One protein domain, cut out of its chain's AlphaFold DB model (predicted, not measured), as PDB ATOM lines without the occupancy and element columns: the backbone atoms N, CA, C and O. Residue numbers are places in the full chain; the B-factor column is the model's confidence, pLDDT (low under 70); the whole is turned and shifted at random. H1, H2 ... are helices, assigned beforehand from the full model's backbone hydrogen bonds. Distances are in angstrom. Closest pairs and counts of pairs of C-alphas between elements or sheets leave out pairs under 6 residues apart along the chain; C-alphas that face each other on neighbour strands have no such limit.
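AT A GLANCE: This is residues 392 to 519 of the 519 residues of an uncharacterized protein of Saprospiraceae bacterium (UniProt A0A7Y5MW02). Three helices, H2, H3 and H4, make an up-and-down bundle with their centres in a triangle, and a fourth, H1, packs on H2 and H3 on the side away from H4, crossing H3 steeply. The whole is elongated, with the loop of residues 479 to 492 at one end, the tail after H4 at the other, and residues 416 to 422 sticking out where H1 turns into H2. The printed part has 128 residues with four named helices, in the order H1, H2, H3, H4, and no named strand; its class is all helix. It is only just compact, close to loose, with a radius of gyration of the C-alphas of 16.3 A, and its C-alphas span 52 by 31 by 25 A.

IN THESE COORDINATES: H1 is residues 393 to 416, 34.3 A from first to last C-alpha, and begins with C-alpha 393 at (-38.954, -63.986, -57.255). H2, the longest helix, is residues 424 to 451, 41.2 A long, from C-alpha 424 at (-37.005, -28.138, -55.113); it has a kink of 29 degrees near residue 436. H3 is residues 458 to 478, 30.3 A long. H4 is residues 493 to 513, 29.9 A long, and ends with C-alpha 513 at (-43.985, -66.684, -40.300).

HOW THE PARTS SIT: H2 and H3 are the hubs, touching three helices each. They touch at a shallow tilt of 27 degrees, opposite ways, and their closest C-alphas, those of Pro 438 and Ile 465, are 3.9 A apart. H3 and H4 touch at a shallow tilt of 31 degrees, opposite ways, with C-alphas 465 and 502 closest at 6.3 A. H2 and H4 touch at a shallow tilt of 21 degrees, the same way, with C-alphas 449 and 512 closest at 6.0 A. With residues 395 to 403 alone, H1 touches H3 at a steep tilt of 61 degrees, the same way; C-alphas 395 and 460 are closest at 4.9 A. With residues 403 to 414 alone, H1 only just touches H2, with 3 pairs of C-alphas within 8 A; the closest, 403 and 437, are 7.1 A apart. Their tilt of 38 degrees, opposite ways, is only just steep. H1 and H4 are apart. H1 and H2, H2 and H3, and H3 and H4 are helical hairpins. In H1, H3 and H4 every O i to N i+4 pair is within hydrogen-bond range; in H2, 20 of 24 are.

THE WHOLE: The two C-alphas farthest apart, those of Thr 483 and Arg 519, are 52.8 A apart. The printed part has no cut and ends at the chain's last residue, Arg 519. The links H1 to H2 and H2 to H3 are short; the link H3 to H4, 14 residues, is long. The mean pLDDT of the printed part is 77.3, and residues 414 to 434, residues 475 to 493 and residue 519 are under 70.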
ATOM      1  N   ALA A 392     -38.528 -63.963 -52.594       88.50
ATOM      2  CA  ALA A 392     -39.324 -64.740 -53.526       88.50
ATOM      3  C   ALA A 392     -39.426 -63.977 -54.846       88.50
ATOM      4  O   ALA A 392     -39.832 -62.819 -54.872       88.50
ATOM      5  N   PHE A 393     -39.098 -64.644 -55.955       87.00
ATOM      6  CA  PHE A 393     -38.954 -63.986 -57.255       87.00
ATOM      7  C   PHE A 393     -40.217 -63.238 -57.705       87.00
ATOM      8  O   PHE A 393     -40.144 -62.070 -58.074       87.00
ATOM      9  N   ARG A 394     -41.393 -63.880 -57.631       89.88
ATOM     10  CA  ARG A 394     -42.655 -63.257 -58.070       89.88
ATOM     11  C   ARG A 394     -43.032 -62.033 -57.213       89.88
ATOM     12  O   ARG A 394     -43.212 -60.973 -57.802       89.88
ATOM     13  N   PRO A 395     -43.104 -62.121 -55.865       89.88
ATOM     14  CA  PRO A 395     -43.357 -60.952 -55.018       89.88
ATOM     15  C   PRO A 395     -42.322 -59.833 -55.178       89.88
ATOM     16  O   PRO A 395     -42.702 -58.663 -55.186       89.88
ATOM     17  N   ALA A 396     -41.041 -60.179 -55.352       88.75
ATOM     18  CA  ALA A 396     -39.979 -59.209 -55.603       88.75
ATOM     19  C   ALA A 396     -40.235 -58.423 -56.893       88.75
ATOM     20  O   ALA A 396     -40.261 -57.196 -56.867       88.75
ATOM     21  N   LEU A 397     -40.503 -59.123 -58.000       90.56
ATOM     22  CA  LEU A 397     -40.773 -58.493 -59.291       90.56
ATOM     23  C   LEU A 397     -42.018 -57.601 -59.230       90.56
ATOM     24  O   LEU A 397     -42.009 -56.496 -59.763       90.56
ATOM     25  N   THR A 398     -43.072 -58.044 -58.533       90.56
ATOM     26  CA  THR A 398     -44.267 -57.215 -58.340       90.56
ATOM     27  C   THR A 398     -43.980 -55.975 -57.503       90.56
ATOM     28  O   THR A 398     -44.459 -54.908 -57.861       90.56
ATOM     29  N   ALA A 399     -43.177 -56.082 -56.439       89.62
ATOM     30  CA  ALA A 399     -42.817 -54.944 -55.593       89.62
ATOM     31  C   ALA A 399     -41.961 -53.918 -56.355       89.62
ATOM     32  O   ALA A 399     -42.184 -52.714 -56.243       89.62
ATOM     33  N   ILE A 400     -41.019 -54.395 -57.173       88.19
ATOM     34  CA  ILE A 400     -40.208 -53.552 -58.060       88.19
ATOM     35  C   ILE A 400     -41.096 -52.878 -59.110       88.19
ATOM     36  O   ILE A 400     -41.028 -51.665 -59.278       88.19
ATOM     37  N   GLY A 401     -41.982 -53.630 -59.769       88.00
ATOM     38  CA  GLY A 401     -42.930 -53.079 -60.738       88.00
ATOM     39  C   GLY A 401     -43.840 -52.010 -60.128       88.00
ATOM     40  O   GLY A 401     -44.035 -50.962 -60.735       88.00
ATOM     41  N   THR A 402     -44.338 -52.222 -58.904       86.81
ATOM     42  CA  THR A 402     -45.127 -51.207 -58.186       86.81
ATOM     43  C   THR A 402     -44.307 -49.981 -57.805       86.81
ATOM     44  O   THR A 402     -44.836 -48.876 -57.861       86.81
ATOM     45  N   ALA A 403     -43.029 -50.150 -57.455       85.00
ATOM     46  CA  ALA A 403     -42.136 -49.032 -57.170       85.00
ATOM     47  C   ALA A 403     -41.889 -48.182 -58.425       85.00
ATOM     48  O   ALA A 403     -42.049 -46.967 -58.374       85.00
ATOM     49  N   ILE A 404     -41.590 -48.820 -59.563       84.81
ATOM     50  CA  ILE A 404     -41.372 -48.137 -60.848       84.81
ATOM     51  C   ILE A 404     -42.648 -47.429 -61.309       84.81
ATOM     52  O   ILE A 404     -42.599 -46.256 -61.662       84.81
ATOM     53  N   ALA A 405     -43.796 -48.110 -61.273       85.69
ATOM     54  CA  ALA A 405     -45.071 -47.518 -61.670       85.69
ATOM     55  C   ALA A 405     -45.473 -46.348 -60.758       85.69
ATOM     56  O   ALA A 405     -45.956 -45.328 -61.244       85.69
ATOM     57  N   GLY A 406     -45.251 -46.480 -59.445       82.00
ATOM     58  CA  GLY A 406     -45.491 -45.410 -58.480       82.00
ATOM     59  C   GLY A 406     -44.605 -44.194 -58.734       82.00
ATOM     60  O   GLY A 406     -45.105 -43.074 -58.744       82.00
ATOM     61  N   TRP A 407     -43.318 -44.418 -59.008       77.75
ATOM     62  CA  TRP A 407     -42.381 -43.356 -59.367       77.75
ATOM     63  C   TRP A 407     -42.778 -42.661 -60.677       77.75
ATOM     64  O   TRP A 407     -42.922 -41.445 -60.682       77.75
ATOM     65  N   MET A 408     -43.079 -43.415 -61.743       80.31
ATOM     66  CA  MET A 408     -43.531 -42.865 -63.033       80.31
ATOM     67  C   MET A 408     -44.825 -42.049 -62.921       80.31
ATOM     68  O   MET A 408     -44.967 -41.007 -63.558       80.31
ATOM     69  N   LEU A 409     -45.791 -42.517 -62.123       81.50
ATOM     70  CA  LEU A 409     -47.037 -41.787 -61.891       81.50
ATOM     71  C   LEU A 409     -46.769 -40.468 -61.157       81.50
ATOM     72  O   LEU A 409     -47.355 -39.443 -61.493       81.50
ATOM     73  N   LEU A 410     -45.886 -40.499 -60.159       74.81
ATOM     74  CA  LEU A 410     -45.531 -39.332 -59.366       74.81
ATOM     75  C   LEU A 410     -44.807 -38.282 -60.209       74.81
ATOM     76  O   LEU A 410     -45.197 -37.117 -60.178       74.81
ATOM     77  N   THR A 411     -43.827 -38.694 -61.017       71.81
ATOM     78  CA  THR A 411     -43.121 -37.795 -61.939       71.81
ATOM     79  C   THR A 411     -44.078 -37.192 -62.963       71.81
ATOM     80  O   THR A 411     -44.064 -35.982 -63.163       71.81
ATOM     81  N   PHE A 412     -44.982 -37.996 -63.534       77.50
ATOM     82  CA  PHE A 412     -45.994 -37.514 -64.478       77.50
ATOM     83  C   PHE A 412     -46.931 -36.467 -63.854       77.50
ATOM     84  O   PHE A 412     -47.209 -35.439 -64.462       77.50
ATOM     85  N   VAL A 413     -47.407 -36.692 -62.624       73.62
ATOM     86  CA  VAL A 413     -48.283 -35.733 -61.925       73.62
ATOM     87  C   VAL A 413     -47.566 -34.411 -61.639       73.62
ATOM     88  O   VAL A 413     -48.205 -33.358 -61.696       73.62
ATOM     89  N   LEU A 414     -46.269 -34.457 -61.329       69.56
ATOM     90  CA  LEU A 414     -45.463 -33.263 -61.067       69.56
ATOM     91  C   LEU A 414     -45.187 -32.463 -62.341       69.56
ATOM     92  O   LEU A 414     -45.320 -31.242 -62.324       69.56
ATOM     93  N   GLU A 415     -44.883 -33.151 -63.441       69.31
ATOM     94  CA  GLU A 415     -44.609 -32.538 -64.742       69.31
ATOM     95  C   GLU A 415     -45.866 -31.889 -65.345       69.31
ATOM     96  O   GLU A 415     -45.830 -30.745 -65.787       69.31
ATOM     97  N   VAL A 416     -47.018 -32.569 -65.284       67.75
ATOM     98  CA  VAL A 416     -48.282 -32.085 -65.877       67.75
ATOM     99  C   VAL A 416     -48.866 -30.873 -65.150       67.75
ATOM    100  O   VAL A 416     -49.616 -30.102 -65.747       67.75
ATOM    101  N   LYS A 417     -48.574 -30.696 -63.859       65.56
ATOM    102  CA  LYS A 417     -49.169 -29.612 -63.064       65.56
ATOM    103  C   LYS A 417     -48.329 -28.331 -63.002       65.56
ATOM    104  O   LYS A 417     -48.765 -27.413 -62.315       65.56
ATOM    105  N   GLU A 418     -47.162 -28.268 -63.657       63.88
ATOM    106  CA  GLU A 418     -46.217 -27.130 -63.577       63.88
ATOM    107  C   GLU A 418     -45.972 -26.647 -62.126       63.88
ATOM    108  O   GLU A 418     -45.741 -25.469 -61.861       63.88
ATOM    109  N   LEU A 419     -46.052 -27.559 -61.149       60.22
ATOM    110  CA  LEU A 419     -46.066 -27.210 -59.723       60.22
ATOM    111  C   LEU A 419     -44.681 -26.849 -59.170       60.22
ATOM    112  O   LEU A 419     -44.595 -26.420 -58.021       60.22
ATOM    113  N   ASP A 420     -43.610 -27.026 -59.948       57.00
ATOM    114  CA  ASP A 420     -42.244 -26.809 -59.475       57.00
ATOM    115  C   ASP A 420     -41.271 -26.325 -60.566       57.00
ATOM    116  O   ASP A 420     -40.489 -27.106 -61.111       57.00
ATOM    117  N   PRO A 421     -41.271 -25.022 -60.886       57.69
ATOM    118  CA  PRO A 421     -40.316 -24.439 -61.827       57.69
ATOM    119  C   PRO A 421     -38.877 -24.345 -61.277       57.69
ATOM    120  O   PRO A 421     -37.977 -23.994 -62.041       57.69
ATOM    121  N   SER A 422     -38.641 -24.623 -59.984       61.09
ATOM    122  CA  SER A 422     -37.311 -24.581 -59.351       61.09
ATOM    123  C   SER A 422     -36.707 -25.955 -59.031       61.09
ATOM    124  O   SER A 422     -35.557 -26.008 -58.612       61.09
ATOM    125  N   GLY A 423     -37.444 -27.057 -59.211       59.12
ATOM    126  CA  GLY A 423     -36.976 -28.433 -58.963       59.12
ATOM    127  C   GLY A 423     -36.842 -28.831 -57.482       59.12
ATOM    128  O   GLY A 423     -36.468 -29.964 -57.172       59.12
ATOM    129  N   ALA A 424     -37.157 -27.924 -56.553       57.88
ATOM    130  CA  ALA A 424     -37.005 -28.138 -55.113       57.88
ATOM    131  C   ALA A 424     -38.091 -29.066 -54.539       57.88
ATOM    132  O   ALA A 424     -37.812 -29.935 -53.715       57.88
ATOM    133  N   PHE A 425     -39.326 -28.933 -55.019       57.25
ATOM    134  CA  PHE A 425     -40.460 -29.761 -54.614       57.25
ATOM    135  C   PHE A 425     -40.358 -31.187 -55.179       57.25
ATOM    136  O   PHE A 425     -40.753 -32.147 -54.517       57.25
ATOM    137  N   VAL A 426     -39.771 -31.354 -56.369       57.31
ATOM    138  CA  VAL A 426     -39.431 -32.666 -56.942       57.31
ATOM    139  C   VAL A 426     -38.426 -33.407 -56.052       57.31
ATOM    140  O   VAL A 426     -38.596 -34.605 -55.821       57.31
ATOM    141  N   ASN A 427     -37.431 -32.713 -55.488       56.75
ATOM    142  CA  ASN A 427     -36.475 -33.313 -54.551       56.75
ATOM    143  C   ASN A 427     -37.143 -33.765 -53.242       56.75
ATOM    144  O   ASN A 427     -36.971 -34.921 -52.846       56.75
ATOM    145  N   ASP A 428     -37.976 -32.926 -52.622       58.34
ATOM    146  CA  ASP A 428     -38.710 -33.284 -51.397       58.34
ATOM    147  C   ASP A 428     -39.669 -34.466 -51.608       58.34
ATOM    148  O   ASP A 428     -39.797 -35.361 -50.764       58.34
ATOM    149  N   ILE A 429     -40.324 -34.522 -52.770       60.06
ATOM    150  CA  ILE A 429     -41.225 -35.619 -53.118       60.06
ATOM    151  C   ILE A 429     -40.464 -36.893 -53.463       60.06
ATOM    152  O   ILE A 429     -40.907 -37.970 -53.065       60.06
ATOM    153  N   ASN A 430     -39.320 -36.809 -54.140       60.50
ATOM    154  CA  ASN A 430     -38.468 -37.972 -54.359       60.50
ATOM    155  C   ASN A 430     -38.042 -38.572 -53.008       60.50
ATOM    156  O   ASN A 430     -38.241 -39.771 -52.801       60.50
ATOM    157  N   ILE A 431     -37.611 -37.747 -52.042       58.66
ATOM    158  CA  ILE A 431     -37.277 -38.177 -50.670       58.66
ATOM    159  C   ILE A 431     -38.465 -38.880 -49.987       58.66
ATOM    160  O   ILE A 431     -38.301 -39.928 -49.350       58.66
ATOM    161  N   LEU A 432     -39.676 -38.333 -50.123       62.44
ATOM    162  CA  LEU A 432     -40.884 -38.911 -49.530       62.44
ATOM    163  C   LEU A 432     -41.308 -40.212 -50.240       62.44
ATOM    164  O   LEU A 432     -41.720 -41.174 -49.590       62.44
ATOM    165  N   SER A 433     -41.172 -40.270 -51.565       63.22
ATOM    166  CA  SER A 433     -41.598 -41.388 -52.417       63.22
ATOM    167  C   SER A 433     -40.855 -42.687 -52.116       63.22
ATOM    168  O   SER A 433     -41.468 -43.757 -52.058       63.22
ATOM    169  N   PHE A 434     -39.558 -42.603 -51.815       68.25
ATOM    170  CA  PHE A 434     -38.764 -43.782 -51.483       68.25
ATOM    171  C   PHE A 434     -38.938 -44.226 -50.023       68.25
ATOM    172  O   PHE A 434     -38.723 -45.400 -49.727       68.25
ATOM    173  N   ALA A 435     -39.411 -43.352 -49.123       76.00
ATOM    174  CA  ALA A 435     -39.834 -43.724 -47.767       76.00
ATOM    175  C   ALA A 435     -41.274 -44.280 -47.716       76.00
ATOM    176  O   ALA A 435     -41.601 -45.092 -46.844       76.00
ATOM    177  N   LEU A 436     -42.129 -43.915 -48.678       83.69
ATOM    178  CA  LEU A 436     -43.504 -44.413 -48.791       83.69
ATOM    179  C   LEU A 436     -43.565 -45.920 -49.080       83.69
ATOM    180  O   LEU A 436     -44.396 -46.623 -48.506       83.69
ATOM    181  N   LEU A 437     -42.670 -46.451 -49.916       86.12
ATOM    182  CA  LEU A 437     -42.578 -47.890 -50.201       86.12
ATOM    183  C   LEU A 437     -42.343 -48.750 -48.941       86.12
ATOM    184  O   LEU A 437     -43.158 -49.633 -48.654       86.12
ATOM    185  N   PRO A 438     -41.294 -48.512 -48.134       90.56
ATOM    186  CA  PRO A 438     -41.083 -49.283 -46.920       90.56
ATOM    187  C   PRO A 438     -42.166 -49.008 -45.872       90.56
ATOM    188  O   PRO A 438     -42.587 -49.941 -45.189       90.56
ATOM    189  N   LEU A 439     -42.691 -47.781 -45.777       91.50
ATOM    190  CA  LEU A 439     -43.783 -47.464 -44.854       91.50
ATOM    191  C   LEU A 439     -45.069 -48.238 -45.187       91.50
ATOM    192  O   LEU A 439     -45.682 -48.837 -44.303       91.50
ATOM    193  N   THR A 440     -45.465 -48.274 -46.461       91.38
ATOM    194  CA  THR A 440     -46.640 -49.036 -46.919       91.38
ATOM    195  C   THR A 440     -46.450 -50.532 -46.684       91.38
ATOM    196  O   THR A 440     -47.346 -51.182 -46.139       91.38
ATOM    197  N   GLY A 441     -45.264 -51.068 -46.984       92.31
ATOM    198  CA  GLY A 441     -44.905 -52.446 -46.655       92.31
ATOM    199  C   GLY A 441     -45.026 -52.753 -45.158       92.31
ATOM    200  O   GLY A 441     -45.603 -53.773 -44.780       92.31
ATOM    201  N   LEU A 442     -44.564 -51.848 -44.289       94.88
ATOM    202  CA  LEU A 442     -44.657 -52.005 -42.837       94.88
ATOM    203  C   LEU A 442     -46.109 -52.035 -42.349       94.88
ATOM    204  O   LEU A 442     -46.483 -52.941 -41.604       94.88
ATOM    205  N   LEU A 443     -46.942 -51.093 -42.799       93.88
ATOM    206  CA  LEU A 443     -48.368 -51.052 -42.456       93.88
ATOM    207  C   LEU A 443     -49.087 -52.337 -42.895       93.88
ATOM    208  O   LEU A 443     -49.881 -52.906 -42.141       93.88
ATOM    209  N   MET A 444     -48.751 -52.850 -44.082       93.19
ATOM    210  CA  MET A 444     -49.284 -54.117 -44.580       93.19
ATOM    211  C   MET A 444     -48.822 -55.334 -43.766       93.19
ATOM    212  O   MET A 444     -49.574 -56.306 -43.688       93.19
ATOM    213  N   LEU A 445     -47.629 -55.310 -43.157       92.81
ATOM    214  CA  LEU A 445     -47.160 -56.359 -42.238       92.81
ATOM    215  C   LEU A 445     -47.786 -56.246 -40.840       92.81
ATOM    216  O   LEU A 445     -48.012 -57.266 -40.189       92.81
ATOM    217  N   LEU A 446     -48.125 -55.044 -40.377       93.38
ATOM    218  CA  LEU A 446     -48.789 -54.869 -39.084       93.38
ATOM    219  C   LEU A 446     -50.176 -55.528 -39.058       93.38
ATOM    220  O   LEU A 446     -50.534 -56.161 -38.069       93.38
ATOM    221  N   TYR A 447     -50.934 -55.473 -40.155       91.44
ATOM    222  CA  TYR A 447     -52.261 -56.094 -40.240       91.44
ATOM    223  C   TYR A 447     -52.287 -57.612 -39.910       91.44
ATOM    224  O   TYR A 447     -53.046 -58.021 -39.023       91.44
ATOM    225  N   PRO A 448     -51.483 -58.487 -40.552       89.62
ATOM    226  CA  PRO A 448     -51.397 -59.901 -40.186       89.62
ATOM    227  C   PRO A 448     -50.812 -60.129 -38.785       89.62
ATOM    228  O   PRO A 448     -51.196 -61.094 -38.126       89.62
ATOM    229  N   ALA A 449     -49.937 -59.240 -38.298       88.44
ATOM    230  CA  ALA A 449     -49.430 -59.318 -36.931       88.44
ATOM    231  C   ALA A 449     -50.539 -59.071 -35.886       88.44
ATOM    232  O   ALA A 449     -50.645 -59.838 -34.929       88.44
ATOM    233  N   PHE A 450     -51.408 -58.077 -36.106       89.56
ATOM    234  CA  PHE A 450     -52.564 -57.786 -35.248       89.56
ATOM    235  C   PHE A 450     -53.656 -58.852 -35.338       89.56
ATOM    236  O   PHE A 450     -54.209 -59.266 -34.324       89.56
ATOM    237  N   THR A 451     -53.959 -59.326 -36.547       88.12
ATOM    238  CA  THR A 451     -55.007 -60.341 -36.763       88.12
ATOM    239  C   THR A 451     -54.559 -61.765 -36.424       88.12
ATOM    240  O   THR A 451     -55.370 -62.688 -36.504       88.12
ATOM    241  N   GLN A 452     -53.284 -61.952 -36.058       87.56
ATOM    242  CA  GLN A 452     -52.660 -63.234 -35.710       87.56
ATOM    243  C   GLN A 452     -52.867 -64.338 -36.766       87.56
ATOM    244  O   GLN A 452     -52.888 -65.531 -36.457       87.56
ATOM    245  N   LYS A 453     -53.015 -63.953 -38.038       86.25
ATOM    246  CA  LYS A 453     -53.227 -64.863 -39.172       86.25
ATOM    247  C   LYS A 453     -52.355 -64.439 -40.344       86.25
ATOM    248  O   LYS A 453     -52.298 -63.259 -40.685       86.25
ATOM    249  N   GLN A 454     -51.717 -65.399 -41.014       85.56
ATOM    250  CA  GLN A 454     -50.948 -65.079 -42.219       85.56
ATOM    251  C   GLN A 454     -51.870 -64.644 -43.358       85.56
ATOM    252  O   GLN A 454     -52.879 -65.286 -43.650       85.56
ATOM    253  N   SER A 455     -51.482 -63.567 -44.035       85.75
ATOM    254  CA  SER A 455     -52.121 -63.082 -45.257       85.75
ATOM    255  C   SER A 455     -51.327 -63.519 -46.489       85.75
ATOM    256  O   SER A 455     -50.100 -63.628 -46.440       85.75
ATOM    257  N   ARG A 456     -52.003 -63.683 -47.634       85.19
ATOM    258  CA  ARG A 456     -51.344 -63.926 -48.932       85.19
ATOM    259  C   ARG A 456     -50.396 -62.793 -49.352       85.19
ATOM    260  O   ARG A 456     -49.496 -63.015 -50.153       85.19
ATOM    261  N   TYR A 457     -50.585 -61.595 -48.795       88.75
ATOM    262  CA  TYR A 457     -49.817 -60.394 -49.129       88.75
ATOM    263  C   TYR A 457     -48.557 -60.189 -48.279       88.75
ATOM    264  O   TYR A 457     -47.816 -59.251 -48.541       88.75
ATOM    265  N   VAL A 458     -48.282 -61.051 -47.289       90.06
ATOM    266  CA  VAL A 458     -47.120 -60.901 -46.384       90.06
ATOM    267  C   VAL A 458     -45.805 -60.846 -47.162       90.06
ATOM    268  O   VAL A 458     -44.976 -59.977 -46.910       90.06
ATOM    269  N   ALA A 459     -45.634 -61.735 -48.145       89.06
ATOM    270  CA  ALA A 459     -44.435 -61.743 -48.972       89.06
ATOM    271  C   ALA A 459     -44.300 -60.436 -49.764       89.06
ATOM    272  O   ALA A 459     -43.246 -59.817 -49.728       89.06
ATOM    273  N   PHE A 460     -45.364 -59.980 -50.425       92.31
ATOM    274  CA  PHE A 460     -45.355 -58.718 -51.171       92.31
ATOM    275  C   PHE A 460     -45.026 -57.514 -50.273       92.31
ATOM    276  O   PHE A 460     -44.134 -56.738 -50.598       92.31
ATOM    277  N   ALA A 461     -45.666 -57.420 -49.104       93.00
ATOM    278  CA  ALA A 461     -45.440 -56.357 -48.128       93.00
ATOM    279  C   ALA A 461     -43.981 -56.299 -47.649       93.00
ATOM    280  O   ALA A 461     -43.385 -55.227 -47.596       93.00
ATOM    281  N   PHE A 462     -43.376 -57.456 -47.363       93.56
ATOM    282  CA  PHE A 462     -41.963 -57.517 -47.001       93.56
ATOM    283  C   PHE A 462     -41.051 -57.073 -48.154       93.56
ATOM    284  O   PHE A 462     -40.093 -56.340 -47.928       93.56
ATOM    285  N   HIS A 463     -41.369 -57.444 -49.398       93.50
ATOM    286  CA  HIS A 463     -40.580 -57.019 -50.558       93.50
ATOM    287  C   HIS A 463     -40.701 -55.517 -50.841       93.50
ATOM    288  O   HIS A 463     -39.732 -54.942 -51.316       93.50
ATOM    289  N   LEU A 464     -41.808 -54.849 -50.493       92.44
ATOM    290  CA  LEU A 464     -41.880 -53.379 -50.538       92.44
ATOM    291  C   LEU A 464     -40.859 -52.727 -49.591       92.44
ATOM    292  O   LEU A 464     -40.190 -51.769 -49.976       92.44
ATOM    293  N   ILE A 465     -40.680 -53.287 -48.387       92.88
ATOM    294  CA  ILE A 465     -39.655 -52.833 -47.431       92.88
ATOM    295  C   ILE A 465     -38.252 -53.054 -47.995       92.88
ATOM    296  O   ILE A 465     -37.434 -52.138 -47.976       92.88
ATOM    297  N   VAL A 466     -37.981 -54.249 -48.524       91.94
ATOM    298  CA  VAL A 466     -36.670 -54.593 -49.100       91.94
ATOM    299  C   VAL A 466     -36.341 -53.720 -50.309       91.94
ATOM    300  O   VAL A 466     -35.216 -53.239 -50.409       91.94
ATOM    301  N   THR A 467     -37.305 -53.468 -51.195       89.75
ATOM    302  CA  THR A 467     -37.127 -52.566 -52.339       89.75
ATOM    303  C   THR A 467     -36.840 -51.142 -51.869       89.75
ATOM    304  O   THR A 467     -35.909 -50.529 -52.375       89.75
ATOM    305  N   GLY A 468     -37.559 -50.639 -50.860       87.56
ATOM    306  CA  GLY A 468     -37.279 -49.328 -50.264       87.56
ATOM    307  C   GLY A 468     -35.861 -49.217 -49.700       87.56
ATOM    308  O   GLY A 468     -35.134 -48.282 -50.023       87.56
ATOM    309  N   LEU A 469     -35.434 -50.214 -48.918       88.69
ATOM    310  CA  LEU A 469     -34.061 -50.312 -48.412       88.69
ATOM    311  C   LEU A 469     -33.038 -50.321 -49.560       88.69
ATOM    312  O   LEU A 469     -32.063 -49.574 -49.528       88.69
ATOM    313  N   PHE A 470     -33.262 -51.151 -50.580       86.75
ATOM    314  CA  PHE A 470     -32.361 -51.267 -51.724       86.75
ATOM    315  C   PHE A 470     -32.223 -49.947 -52.479       86.75
ATOM    316  O   PHE A 470     -31.106 -49.565 -52.805       86.75
ATOM    317  N   VAL A 471     -33.328 -49.237 -52.715       81.31
ATOM    318  CA  VAL A 471     -33.301 -47.946 -53.406       81.31
ATOM    319  C   VAL A 471     -32.494 -46.917 -52.617       81.31
ATOM    320  O   VAL A 471     -31.651 -46.261 -53.208       81.31
ATOM    321  N   VAL A 472     -32.643 -46.842 -51.289       79.62
ATOM    322  CA  VAL A 472     -31.830 -45.927 -50.462       79.62
ATOM    323  C   VAL A 472     -30.328 -46.230 -50.577       79.62
ATOM    324  O   VAL A 472     -29.523 -45.308 -50.681       79.62
ATOM    325  N   VAL A 473     -29.928 -47.507 -50.605       78.06
ATOM    326  CA  VAL A 473     -28.513 -47.879 -50.824       78.06
ATOM    327  C   VAL A 473     -28.065 -47.557 -52.244       78.06
ATOM    328  O   VAL A 473     -26.961 -47.062 -52.438       78.06
ATOM    329  N   PHE A 474     -28.895 -47.866 -53.237       75.94
ATOM    330  CA  PHE A 474     -28.569 -47.688 -54.646       75.94
ATOM    331  C   PHE A 474     -28.423 -46.211 -55.016       75.94
ATOM    332  O   PHE A 474     -27.444 -45.861 -55.666       75.94
ATOM    333  N   SER A 475     -29.328 -45.350 -54.539       69.44
ATOM    334  CA  SER A 475     -29.228 -43.898 -54.713       69.44
ATOM    335  C   SER A 475     -27.909 -43.371 -54.157       69.44
ATOM    336  O   SER A 475     -27.210 -42.654 -54.855       69.44
ATOM    337  N   PHE A 476     -27.496 -43.820 -52.968       65.50
ATOM    338  CA  PHE A 476     -26.203 -43.433 -52.399       65.50
ATOM    339  C   PHE A 476     -24.998 -43.906 -53.231       65.50
ATOM    340  O   PHE A 476     -24.015 -43.186 -53.361       65.50
ATOM    341  N   VAL A 477     -25.046 -45.124 -53.784       64.50
ATOM    342  CA  VAL A 477     -23.951 -45.652 -54.617       64.50
ATOM    343  C   VAL A 477     -23.827 -44.884 -55.935       64.50
ATOM    344  O   VAL A 477     -22.709 -44.682 -56.402       64.50
ATOM    345  N   LEU A 478     -24.945 -44.467 -56.532       58.34
ATOM    346  CA  LEU A 478     -24.944 -43.685 -57.772       58.34
ATOM    347  C   LEU A 478     -24.574 -42.209 -57.566       58.34
ATOM    348  O   LEU A 478     -24.028 -41.601 -58.478       58.34
ATOM    349  N   ASP A 479     -24.800 -41.656 -56.375       57.50
ATOM    350  CA  ASP A 479     -24.486 -40.262 -56.013       57.50
ATOM    351  C   ASP A 479     -22.974 -40.007 -55.786       57.50
ATOM    352  O   ASP A 479     -22.558 -38.952 -55.317       57.50
ATOM    353  N   LEU A 480     -22.111 -40.978 -56.116       50.84
ATOM    354  CA  LEU A 480     -20.651 -40.820 -56.072       50.84
ATOM    355  C   LEU A 480     -20.091 -39.959 -57.226       50.84
ATOM    356  O   LEU A 480     -18.899 -39.631 -57.183       50.84
ATOM    357  N   GLU A 481     -20.912 -39.600 -58.226       41.41
ATOM    358  CA  GLU A 481     -20.461 -38.951 -59.469       41.41
ATOM    359  C   GLU A 481     -20.841 -37.472 -59.687       41.41
ATOM    360  O   GLU A 481     -20.105 -36.841 -60.440       41.41
ATOM    361  N   ASP A 482     -21.862 -36.859 -59.061       37.94
ATOM    362  CA  ASP A 482     -22.098 -35.412 -59.279       37.94
ATOM    363  C   ASP A 482     -22.984 -34.713 -58.232       37.94
ATOM    364  O   ASP A 482     -23.994 -35.240 -57.770       37.94
ATOM    365  N   THR A 483     -22.597 -33.489 -57.873       48.66
ATOM    366  CA  THR A 483     -23.286 -32.598 -56.929       48.66
ATOM    367  C   THR A 483     -24.568 -32.032 -57.541       48.66
ATOM    368  O   THR A 483     -24.475 -31.320 -58.530       48.66
ATOM    369  N   ASP A 484     -25.730 -32.372 -56.965       37.03
ATOM    370  CA  ASP A 484     -26.973 -31.558 -56.846       37.03
ATOM    371  C   ASP A 484     -28.221 -32.426 -56.565       37.03
ATOM    372  O   ASP A 484     -29.252 -31.925 -56.114       37.03
ATOM    373  N   PHE A 485     -28.123 -33.753 -56.723       38.53
ATOM    374  CA  PHE A 485     -29.196 -34.716 -56.427       38.53
ATOM    375  C   PHE A 485     -28.957 -35.514 -55.134       38.53
ATOM    376  O   PHE A 485     -29.283 -36.698 -55.048       38.53
ATOM    377  N   ALA A 486     -28.428 -34.851 -54.102       39.97
ATOM    378  CA  ALA A 486     -28.093 -35.469 -52.819       39.97
ATOM    379  C   ALA A 486     -29.341 -35.803 -51.981       39.97
ATOM    380  O   ALA A 486     -29.635 -35.166 -50.969       39.97
ATOM    381  N   ILE A 487     -30.087 -36.816 -52.402       44.38
ATOM    382  CA  ILE A 487     -31.210 -37.385 -51.663       44.38
ATOM    383  C   ILE A 487     -30.635 -38.541 -50.831       44.38
ATOM    384  O   ILE A 487     -30.212 -39.550 -51.392       44.38
ATOM    385  N   TYR A 488     -30.627 -38.387 -49.497       50.19
ATOM    386  CA  TYR A 488     -30.083 -39.302 -48.471       50.19
ATOM    387  C   TYR A 488     -28.621 -39.098 -48.064       50.19
ATOM    388  O   TYR A 488     -27.846 -40.056 -47.932       50.19
ATOM    389  N   LYS A 489     -28.267 -37.863 -47.690       54.78
ATOM    390  CA  LYS A 489     -27.153 -37.699 -46.746       54.78
ATOM    391  C   LYS A 489     -27.560 -38.373 -45.425       54.78
ATOM    392  O   LYS A 489     -28.730 -38.314 -45.042       54.78
ATOM    393  N   PRO A 490     -26.631 -38.977 -44.663       54.91
ATOM    394  CA  PRO A 490     -26.938 -39.651 -43.396       54.91
ATOM    395  C   PRO A 490     -27.264 -38.663 -42.251       54.91
ATOM    396  O   PRO A 490     -26.994 -38.922 -41.081       54.91
ATOM    397  N   VAL A 491     -27.828 -37.512 -42.610       56.25
ATOM    398  CA  VAL A 491     -28.363 -36.446 -41.764       56.25
ATOM    399  C   VAL A 491     -29.894 -36.382 -41.912       56.25
ATOM    400  O   VAL A 491     -30.573 -35.856 -41.032       56.25
ATOM    401  N   ASP A 492     -30.461 -36.983 -42.966       68.62
ATOM    402  CA  ASP A 492     -31.895 -36.940 -43.242       68.62
ATOM    403  C   ASP A 492     -32.688 -37.903 -42.352       68.62
ATOM    404  O   ASP A 492     -32.384 -39.095 -42.235       68.62
ATOM    405  N   ILE A 493     -33.795 -37.413 -41.784       69.69
ATOM    406  CA  ILE A 493     -34.728 -38.222 -40.978       69.69
ATOM    407  C   ILE A 493     -35.242 -39.425 -41.782       69.69
ATOM    408  O   ILE A 493     -35.400 -40.515 -41.235       69.69
ATOM    409  N   ALA A 494     -35.462 -39.252 -43.087       72.31
ATOM    410  CA  ALA A 494     -35.921 -40.318 -43.970       72.31
ATOM    411  C   ALA A 494     -34.901 -41.468 -44.083       72.31
ATOM    412  O   ALA A 494     -35.302 -42.633 -44.073       72.31
ATOM    413  N   PHE A 495     -33.594 -41.172 -44.092       77.81
ATOM    414  CA  PHE A 495     -32.539 -42.189 -44.124       77.81
ATOM    415  C   PHE A 495     -32.602 -43.097 -42.886       77.81
ATOM    416  O   PHE A 495     -32.666 -44.322 -43.006       77.81
ATOM    417  N   PHE A 496     -32.670 -42.510 -41.687       81.06
ATOM    418  CA  PHE A 496     -32.799 -43.277 -40.442       81.06
ATOM    419  C   PHE A 496     -34.174 -43.942 -40.292       81.06
ATOM    420  O   PHE A 496     -34.269 -45.064 -39.789       81.06
ATOM    421  N   GLY A 497     -35.236 -43.290 -40.771       84.19
ATOM    422  CA  GLY A 497     -36.595 -43.826 -40.770       84.19
ATOM    423  C   GLY A 497     -36.707 -45.118 -41.576       84.19
ATOM    424  O   GLY A 497     -37.233 -46.110 -41.075       84.19
ATOM    425  N   VAL A 498     -36.139 -45.158 -42.786       86.25
ATOM    426  CA  VAL A 498     -36.129 -46.367 -43.626       86.25
ATOM    427  C   VAL A 498     -35.350 -47.507 -42.961       86.25
ATOM    428  O   VAL A 498     -35.799 -48.652 -43.000       86.25
ATOM    429  N   GLN A 499     -34.242 -47.217 -42.270       87.31
ATOM    430  CA  GLN A 499     -33.512 -48.235 -41.501       87.31
ATOM    431  C   GLN A 499     -34.347 -48.806 -40.352       87.31
ATOM    432  O   GLN A 499     -34.418 -50.026 -40.187       87.31
ATOM    433  N   ALA A 500     -35.015 -47.941 -39.583       89.25
ATOM    434  CA  ALA A 500     -35.894 -48.366 -38.497       89.25
ATOM    435  C   ALA A 500     -37.048 -49.236 -39.022       89.25
ATOM    436  O   ALA A 500     -37.343 -50.287 -38.446       89.25
ATOM    437  N   ILE A 501     -37.644 -48.851 -40.157       91.75
ATOM    438  CA  ILE A 501     -38.673 -49.641 -40.843       91.75
ATOM    439  C   ILE A 501     -38.111 -50.994 -41.301       91.75
ATOM    440  O   ILE A 501     -38.778 -52.013 -41.134       91.75
ATOM    441  N   GLY A 502     -36.885 -51.035 -41.825       91.00
ATOM    442  CA  GLY A 502     -36.204 -52.271 -42.211       91.00
ATOM    443  C   GLY A 502     -36.036 -53.249 -41.048       91.00
ATOM    444  O   GLY A 502     -36.409 -54.419 -41.163       91.00
ATOM    445  N   VAL A 503     -35.552 -52.763 -39.901       91.19
ATOM    446  CA  VAL A 503     -35.400 -53.569 -38.677       91.19
ATOM    447  C   VAL A 503     -36.761 -54.044 -38.160       91.19
ATOM    448  O   VAL A 503     -36.924 -55.224 -37.839       91.19
ATOM    449  N   ALA A 504     -37.762 -53.161 -38.122       91.94
ATOM    450  CA  ALA A 504     -39.120 -53.521 -37.721       91.94
ATOM    451  C   ALA A 504     -39.724 -54.578 -38.660       91.94
ATOM    452  O   ALA A 504     -40.299 -55.564 -38.197       91.94
ATOM    453  N   GLY A 505     -39.532 -54.420 -39.971       91.31
ATOM    454  CA  GLY A 505     -39.952 -55.363 -41.002       91.31
ATOM    455  C   GLY A 505     -39.292 -56.731 -40.850       91.31
ATOM    456  O   GLY A 505     -39.980 -57.746 -40.928       91.31
ATOM    457  N   ALA A 506     -37.990 -56.777 -40.554       89.94
ATOM    458  CA  ALA A 506     -37.259 -58.013 -40.270       89.94
ATOM    459  C   ALA A 506     -37.840 -58.769 -39.059       89.94
ATOM    460  O   ALA A 506     -38.067 -59.981 -39.123       89.94
ATOM    461  N   ILE A 507     -38.137 -58.051 -37.971       90.12
ATOM    462  CA  ILE A 507     -38.733 -58.624 -36.756       90.12
ATOM    463  C   ILE A 507     -40.162 -59.117 -37.029       90.12
ATOM    464  O   ILE A 507     -40.501 -60.252 -36.684       90.12
ATOM    465  N   LEU A 508     -40.989 -58.287 -37.671       90.25
ATOM    466  CA  LEU A 508     -42.379 -58.602 -38.000       90.25
ATOM    467  C   LEU A 508     -42.481 -59.789 -38.953       90.25
ATOM    468  O   LEU A 508     -43.290 -60.680 -38.718       90.25
ATOM    469  N   MET A 509     -41.647 -59.845 -39.992       90.38
ATOM    470  CA  MET A 509     -41.654 -60.942 -40.958       90.38
ATOM    471  C   MET A 509     -41.375 -62.283 -40.276       90.38
ATOM    472  O   MET A 509     -42.127 -63.242 -40.453       90.38
ATOM    473  N   ALA A 510     -40.344 -62.340 -39.431       85.44
ATOM    474  CA  ALA A 510     -40.032 -63.541 -38.667       85.44
ATOM    475  C   ALA A 510     -41.153 -63.910 -37.677       85.44
ATOM    476  O   ALA A 510     -41.474 -65.086 -37.519       85.44
ATOM    477  N   TYR A 511     -41.792 -62.929 -37.034       87.31
ATOM    478  CA  TYR A 511     -42.947 -63.187 -36.171       87.31
ATOM    479  C   TYR A 511     -44.135 -63.765 -36.957       87.31
ATOM    480  O   TYR A 511     -44.680 -64.804 -36.587       87.31
ATOM    481  N   ILE A 512     -44.503 -63.139 -38.076       88.38
ATOM    482  CA  ILE A 512     -45.656 -63.527 -38.897       88.38
ATOM    483  C   ILE A 512     -45.477 -64.924 -39.486       88.38
ATOM    484  O   ILE A 512     -46.453 -65.665 -39.607       88.38
ATOM    485  N   GLN A 513     -44.248 -65.334 -39.805       84.69
ATOM    486  CA  GLN A 513     -43.985 -66.684 -40.300       84.69
ATOM    487  C   GLN A 513     -44.388 -67.805 -39.328       84.69
ATOM    488  O   GLN A 513     -44.669 -68.912 -39.786       84.69
ATOM    489  N   LYS A 514     -44.492 -67.526 -38.021       84.62
ATOM    490  CA  LYS A 514     -45.013 -68.482 -37.029       84.62
ATOM    491  C   LYS A 514     -46.532 -68.605 -37.020       84.62
ATOM    492  O   LYS A 514     -47.054 -69.579 -36.482       84.62
ATOM    493  N   LEU A 515     -47.238 -67.592 -37.513       85.81
ATOM    494  CA  LEU A 515     -48.690 -67.534 -37.410       85.81
ATOM    495  C   LEU A 515     -49.337 -68.604 -38.302       85.81
ATOM    496  O   LEU A 515     -48.798 -68.942 -39.360       85.81
ATOM    497  N   PRO A 516     -50.512 -69.129 -37.917       84.06
ATOM    498  CA  PRO A 516     -51.233 -70.085 -38.742       84.06
ATOM    499  C   PRO A 516     -51.603 -69.471 -40.099       84.06
ATOM    500  O   PRO A 516     -51.992 -68.300 -40.204       84.06
ATOM    501  N   LYS A 517     -51.504 -70.289 -41.154       78.81
ATOM    502  CA  LYS A 517     -51.972 -69.919 -42.493       78.81
ATOM    503  C   LYS A 517     -53.483 -69.727 -42.465       78.81
ATOM    504  O   LYS A 517     -54.211 -70.603 -41.996       78.81
ATOM    505  N   ARG A 518     -53.959 -68.588 -42.971       70.38
ATOM    506  CA  ARG A 518     -55.386 -68.391 -43.236       70.38
ATOM    507  C   ARG A 518     -55.762 -69.374 -44.353       70.38
ATOM    508  O   ARG A 518     -55.164 -69.300 -45.425       70.38
ATOM    509  N   ARG A 519     -56.622 -70.346 -44.025       55.84
ATOM    510  CA  ARG A 519     -57.149 -71.332 -44.981       55.84
ATOM    511  C   ARG A 519     -57.894 -70.643 -46.112       55.84
ATOM    512  O   ARG A 519     -58.550 -69.615 -45.816       55.84
TER     513      ARG A 519